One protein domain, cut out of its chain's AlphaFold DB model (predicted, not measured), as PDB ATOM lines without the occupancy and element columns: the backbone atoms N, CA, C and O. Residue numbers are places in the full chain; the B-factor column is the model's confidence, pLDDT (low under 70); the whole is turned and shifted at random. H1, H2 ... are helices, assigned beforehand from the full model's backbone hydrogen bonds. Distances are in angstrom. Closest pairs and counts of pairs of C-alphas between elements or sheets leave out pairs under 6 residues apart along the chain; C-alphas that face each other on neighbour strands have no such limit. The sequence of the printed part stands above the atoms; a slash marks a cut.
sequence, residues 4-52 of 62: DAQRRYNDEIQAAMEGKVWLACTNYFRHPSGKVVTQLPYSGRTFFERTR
ATOM      1  N   ASP A   4     141.026  83.569  76.777       97.69
ATOM      2  CA  ASP A   4     142.196  83.820  75.927       97.69
ATOM      3  C   ASP A   4     141.805  84.177  74.495       97.69
ATOM      4  O   ASP A   4     142.335  85.142  73.942       97.69
ATOM      5  N   ALA A   5     140.826  83.476  73.913       97.19
ATOM      6  CA  ALA A   5     140.276  83.840  72.611       97.19
ATOM      7  C   ALA A   5     139.651  85.244  72.644       97.19
ATOM      8  O   ALA A   5     139.857  86.035  71.719       97.19
ATOM      9  N   GLN A   6     138.963  85.600  73.738       97.12
ATOM     10  CA  GLN A   6     138.418  86.945  73.930       97.12
ATOM     11  C   GLN A   6     139.506  88.017  73.937       97.12
ATOM     12  O   GLN A   6     139.354  89.047  73.276       97.12
ATOM     13  N   ARG A   7     140.572  87.804  74.715       98.00
ATOM     14  CA  ARG A   7     141.695  88.743  74.828       98.00
ATOM     15  C   ARG A   7     142.390  88.912  73.488       98.00
ATOM     16  O   ARG A   7     142.429  90.026  72.983       98.00
ATOM     17  N   ARG A   8     142.784  87.804  72.854       97.56
ATOM     18  CA  ARG A   8     143.431  87.796  71.536       97.56
ATOM     19  C   ARG A   8     142.621  88.562  70.491       97.56
ATOM     20  O   ARG A   8     143.182  89.390  69.783       97.56
ATOM     21  N   TYR A   9     141.307  88.331  70.423       96.12
ATOM     22  CA  TYR A   9     140.433  89.081  69.520       96.12
ATOM     23  C   TYR A   9     140.416  90.579  69.854       96.12
ATOM     24  O   TYR A   9     140.575  91.409  68.964       96.12
ATOM     25  N   ASN A  10     140.236  90.947  71.127       96.50
ATOM     26  CA  ASN A  10     140.198  92.354  71.528       96.50
ATOM     27  C   ASN A  10     141.512  93.082  71.226       96.50
ATOM     28  O   ASN A  10     141.457  94.182  70.682       96.50
ATOM     29  N   ASP A  11     142.651  92.481  71.558       97.62
ATOM     30  CA  ASP A  11     143.971  93.083  71.371       97.62
ATOM     31  C   ASP A  11     144.241  93.337  69.885       97.62
ATOM     32  O   ASP A  11     144.636  94.437  69.501       97.62
ATOM     33  N   GLU A  12     143.915  92.364  69.030       97.25
ATOM     34  CA  GLU A  12     144.042  92.508  67.581       97.25
ATOM     35  C   GLU A  12     143.136  93.622  67.033       97.25
ATOM     36  O   GLU A  12     143.586  94.469  66.259       97.25
ATOM     37  N   ILE A  13     141.861  93.646  67.436       96.44
ATOM     38  CA  ILE A  13     140.925  94.675  66.976       96.44
ATOM     39  C   ILE A  13     141.381  96.062  67.425       96.44
ATOM     40  O   ILE A  13     141.318  96.986  66.619       96.44
ATOM     41  N   GLN A  14     141.835  96.231  68.671       97.00
ATOM     42  CA  GLN A  14     142.299  97.534  69.151       97.00
ATOM     43  C   GLN A  14     143.566  97.991  68.424       97.00
ATOM     44  O   GLN A  14     143.612  99.145  68.007       97.00
ATOM     45  N   ALA A  15     144.540  97.107  68.196       97.38
ATOM     46  CA  ALA A  15     145.738  97.443  67.422       97.38
ATOM     47  C   ALA A  15     145.379  97.898  65.995       97.38
ATOM     48  O   ALA A  15     145.895  98.891  65.489       97.38
ATOM     49  N   ALA A  16     144.409  97.238  65.358       97.06
ATOM     50  CA  ALA A  16     143.951  97.608  64.021       97.06
ATOM     51  C   ALA A  16     143.160  98.936  63.957       97.06
ATOM     52  O   ALA A  16     142.920  99.452  62.860       97.06
ATOM     53  N   MET A  17     142.764  99.511  65.101       96.00
ATOM     54  CA  MET A  17     142.160 100.851  65.162       96.00
ATOM     55  C   MET A  17     143.185 101.974  65.003       96.00
ATOM     56  O   MET A  17     142.791 103.102  64.693       96.00
ATOM     57  N   GLU A  18     144.474 101.705  65.222       95.12
ATOM     58  CA  GLU A  18     145.523 102.719  65.137       95.12
ATOM     59  C   GLU A  18     145.528 103.402  63.760       95.12
ATOM     60  O   GLU A  18     145.407 102.776  62.703       95.12
ATOM     61  N   GLY A  19     145.581 104.736  63.774       94.56
ATOM     62  CA  GLY A  19     145.508 105.553  62.561       94.56
ATOM     63  C   GLY A  19     144.127 105.621  61.892       94.56
ATOM     64  O   GLY A  19     144.017 106.188  60.803       94.56
ATOM     65  N   LYS A  20     143.058 105.073  62.491       94.88
ATOM     66  CA  LYS A  20     141.680 105.220  61.986       94.88
ATOM     67  C   LYS A  20     140.964 106.404  62.632       94.88
ATOM     68  O   LYS A  20     141.192 106.747  63.790       94.88
ATOM     69  N   VAL A  21     140.012 106.979  61.893       94.94
ATOM     70  CA  VAL A  21     139.233 108.158  62.320       94.94
ATOM     71  C   VAL A  21     138.488 107.953  63.644       94.94
ATOM     72  O   VAL A  21     138.280 108.904  64.387       94.94
ATOM     73  N   TRP A  22     138.134 106.715  64.000       94.81
ATOM     74  CA  TRP A  22     137.439 106.434  65.257       94.81
ATOM     75  C   TRP A  22     138.256 106.795  66.504       94.81
ATOM     76  O   TRP A  22     137.663 107.104  67.533       94.81
ATOM     77  N   LEU A  23     139.591 106.816  66.424       94.56
ATOM     78  CA  LEU A  23     140.439 107.267  67.534       94.56
ATOM     79  C   LEU A  23     140.520 108.796  67.647       94.56
ATOM     80  O   LEU A  23     140.846 109.306  68.716       94.56
ATOM     81  N   ALA A  24     140.186 109.519  66.576       93.44
ATOM     82  CA  ALA A  24     140.160 110.981  66.548       93.44
ATOM     83  C   ALA A  24     138.825 111.570  67.042       93.44
ATOM     84  O   ALA A  24     138.718 112.781  67.219       93.44
ATOM     85  N   CYS A  25     137.811 110.731  67.276       90.44
ATOM     86  CA  CYS A  25     136.478 111.160  67.685       90.44
ATOM     87  C   CYS A  25     136.158 110.758  69.130       90.44
ATOM     88  O   CYS A  25     136.565 109.700  69.615       90.44
ATOM     89  N   THR A  26     135.335 111.574  69.786       92.06
ATOM     90  CA  THR A  26     134.699 111.247  71.068       92.06
ATOM     91  C   THR A  26     133.209 111.058  70.810       92.06
ATOM     92  O   THR A  26     132.486 112.025  70.602       92.06
ATOM     93  N   ASN A  27     132.762 109.805  70.735       93.56
ATOM     94  CA  ASN A  27     131.388 109.441  70.384       93.56
ATOM     95  C   ASN A  27     131.012 108.103  71.055       93.56
ATOM     96  O   ASN A  27     131.879 107.442  71.622       93.56
ATOM     97  N   TYR A  28     129.752 107.676  70.956       94.94
ATOM     98  CA  TYR A  28     129.192 106.481  71.608       94.94
ATOM     99  C   TYR A  28     129.994 105.190  71.368       94.94
ATOM    100  O   TYR A  28     129.963 104.276  72.186       94.94
ATOM    101  N   PHE A  29     130.724 105.106  70.254       94.44
ATOM    102  CA  PHE A  29     131.547 103.951  69.907       94.44
ATOM    103  C   PHE A  29     132.890 103.894  70.650       94.44
ATOM    104  O   PHE A  29     133.638 102.934  70.456       94.44
ATOM    105  N   ARG A  30     133.236 104.896  71.470       95.25
ATOM    106  CA  ARG A  30     134.518 104.989  72.183       95.25
ATOM    107  C   ARG A  30     134.305 105.258  73.671       95.25
ATOM    108  O   ARG A  30     133.732 106.269  74.063       95.25
ATOM    109  N   HIS A  31     134.807 104.352  74.502       95.00
ATOM    110  CA  HIS A  31     134.794 104.497  75.955       95.00
ATOM    111  C   HIS A  31     135.803 105.578  76.402       95.00
ATOM    112  O   HIS A  31     136.839 105.724  75.746       95.00
ATOM    113  N   PRO A  32     135.591 106.288  77.532       93.25
ATOM    114  CA  PRO A  32     136.553 107.264  78.063       93.25
ATOM    115  C   PRO A  32     137.980 106.738  78.281       93.25
ATOM    116  O   PRO A  32     138.928 107.510  78.243       93.25
ATOM    117  N   SER A  33     138.160 105.423  78.436       92.50
ATOM    118  CA  SER A  33     139.490 104.783  78.470       92.50
ATOM    119  C   SER A  33     140.232 104.807  77.128       92.50
ATOM    120  O   SER A  33     141.346 104.306  77.030       92.50
ATOM    121  N   GLY A  34     139.601 105.309  76.069       91.44
ATOM    122  CA  GLY A  34     140.129 105.344  74.711       91.44
ATOM    123  C   GLY A  34     139.769 104.124  73.864       91.44
ATOM    124  O   GLY A  34     139.889 104.209  72.642       91.44
ATOM    125  N   LYS A  35     139.276 103.040  74.482       94.88
ATOM    126  CA  LYS A  35     138.888 101.800  73.797       94.88
ATOM    127  C   LYS A  35     137.717 102.043  72.845       94.88
ATOM    128  O   LYS A  35     136.672 102.545  73.264       94.88
ATOM    129  N   VAL A  36     137.855 101.615  71.593       96.69
ATOM    130  CA  VAL A  36     136.733 101.557  70.646       96.69
ATOM    131  C   VAL A  36     135.944 100.277  70.913       96.69
ATOM    132  O   VAL A  36     136.521  99.190  70.933       96.69
ATOM    133  N   VAL A  37     134.641 100.397  71.161       96.00
ATOM    134  CA  VAL A  37     133.813  99.317  71.727       96.00
ATOM    135  C   VAL A  37     132.809  98.701  70.752       96.00
ATOM    136  O   VAL A  37     132.370  97.583  70.995       96.00
ATOM    137  N   THR A  38     132.465  99.373  69.648       95.00
ATOM    138  CA  THR A  38     131.450  98.873  68.692       95.00
ATOM    139  C   THR A  38     131.943  98.698  67.259       95.00
ATOM    140  O   THR A  38     131.243  98.093  66.452       95.00
ATOM    141  N   GLN A  39     133.112  99.236  66.904       95.69
ATOM    142  CA  GLN A  39     133.587  99.221  65.517       95.69
ATOM    143  C   GLN A  39     134.456  97.999  65.212       95.69
ATOM    144  O   GLN A  39     135.143  97.476  66.088       95.69
ATOM    145  N   LEU A  40     134.475  97.605  63.935       95.56
ATOM    146  CA  LEU A  40     135.391  96.614  63.375       95.56
ATOM    147  C   LEU A  40     136.243  97.288  62.281       95.56
ATOM    148  O   LEU A  40     135.673  97.777  61.305       95.56
ATOM    149  N   PRO A  41     137.585  97.311  62.385       96.38
ATOM    150  CA  PRO A  41     138.473  98.015  61.457       96.38
ATOM    151  C   PRO A  41     138.750  97.233  60.169       96.38
ATOM    152  O   PRO A  41     139.809  97.377  59.559       96.38
ATOM    153  N   TYR A  42     137.795  96.413  59.732       96.62
ATOM    154  CA  TYR A  42     137.940  95.514  58.595       96.62
ATOM    155  C   TYR A  42     136.705  95.524  57.697       96.62
ATOM    156  O   TYR A  42     135.613  95.923  58.099       96.62
ATOM    157  N   SER A  43     136.886  95.060  56.462       97.00
ATOM    158  CA  SER A  43     135.795  94.939  55.494       97.00
ATOM    159  C   SER A  43     134.776  93.865  55.897       97.00
ATOM    160  O   SER A  43     135.111  92.904  56.595       97.00
ATOM    161  N   GLY A  44     133.554  93.957  55.363       97.88
ATOM    162  CA  GLY A  44     132.539  92.908  55.527       97.88
ATOM    163  C   GLY A  44     132.985  91.538  54.996       97.88
ATOM    164  O   GLY A  44     132.657  90.514  55.588       97.88
ATOM    165  N   ARG A  45     133.815  91.501  53.942       98.25
ATOM    166  CA  ARG A  45     134.429  90.256  53.450       98.25
ATOM    167  C   ARG A  45     135.383  89.658  54.481       98.25
ATOM    168  O   ARG A  45     135.333  88.463  54.737       98.25
ATOM    169  N   THR A  46     136.240  90.481  55.080       97.62
ATOM    170  CA  THR A  46     137.165  90.039  56.134       97.62
ATOM    171  C   THR A  46     136.404  89.518  57.346       97.62
ATOM    172  O   THR A  46     136.798  88.504  57.912       97.62
ATOM    173  N   PHE A  47     135.308  90.182  57.720       96.75
ATOM    174  CA  PHE A  47     134.412  89.695  58.763       96.75
ATOM    175  C   PHE A  47     133.876  88.302  58.417       96.75
ATOM    176  O   PHE A  47     134.110  87.370  59.179       96.75
ATOM    177  N   PHE A  48     133.271  88.141  57.234       97.94
ATOM    178  CA  PHE A  48     132.746  86.855  56.774       97.94
ATOM    179  C   PHE A  48     133.800  85.743  56.818       97.94
ATOM    180  O   PHE A  48     133.564  84.700  57.419       97.94
ATOM    181  N   GLU A  49     134.984  85.965  56.245       97.75
ATOM    182  CA  GLU A  49     136.045  84.949  56.227       97.75
ATOM    183  C   GLU A  49     136.498  84.536  57.631       97.75
ATOM    184  O   GLU A  49     136.815  83.371  57.859       97.75
ATOM    185  N   ARG A  50     136.509  85.472  58.583       95.12
ATOM    186  CA  ARG A  50     136.920  85.207  59.967       95.12
ATOM    187  C   ARG A  50     135.847  84.515  60.795       95.12
ATOM    188  O   ARG A  50     136.191  83.837  61.755       95.12
ATOM    189  N   THR A  51     134.572  84.694  60.459       95.38
ATOM    190  CA  THR A  51     133.453  84.173  61.258       95.38
ATOM    191  C   THR A  51     132.688  83.037  60.585       95.38
ATOM    192  O   THR A  51     131.760  82.505  61.187       95.38
ATOM    193  N   ARG A  52     133.037  82.642  59.351       97.38
ATOM    194  CA  ARG A  52     132.320  81.584  58.609       97.38
ATOM    195  C   ARG A  52     132.453  80.183  59.209       97.38
ATOM    196  O   ARG A  52     131.704  79.293  58.822       97.38
TER     197      ARG A  52
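What this domain is: This is residues 4 to 52 of the 62 residues of the protein "Monooxygenase domain protein" of Mycobacterium kansasii (UniProt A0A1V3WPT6). Two separate helices, H1 and H2, stand at the two ends of a long looping link that folds back on itself into a compact head past the end of H1 and then returns to H2. Residues 4 to 9 of H1, and residues 43 to 52 with H2, stick out from this body as two separate arms toward the same side of it, while the N-to-C directions of H1 and H2 run roughly opposite ways. The printed part has 49 residues with two named helices, H1 then H2, and no named strand; its class is all helix, though under half of the residues, 21 of 49, are in named elements. The whole is only just compact, close to loose, with a radius of gyration of the C-alphas of 11.4 A, and it spans 32 by 24 by 18 A.

Where its parts are: Find C-alpha 4 at (142.196, 83.820, 75.927); from there H1, residues 4 to 16, runs 18.3 A to C-alpha 16 at (143.951, 97.608, 64.021). Further on, H2 holds residues 44 to 51, 10.5 A from first to last C-alpha, and ends at C-alpha 51 at (133.453, 84.173, 61.258).

How they stand to each other: Start from H1, the longest helix, and look across to H2: the two are apart, with no C-alpha of the one within 8 A of the other. Residues 4 to 9, which belong to H1, stand free, and so do residues 43 to 52, of which 44 to 51 belong to H2. In both H1 and H2 every O i to N i+4 pair is within hydrogen-bond range.

The domain as a whole: Look at Pro 32 and Arg 52 for the two C-alphas farthest apart, 32.5 A. The link from H1 to H2 is long, with 27 residues, 17 to 43. Without the stretches that stand free, the body has 33 residues and spans 20 by 16 by 13 A. The printed part has no cut, its mean pLDDT is 95.8, and no printed residue is under 70.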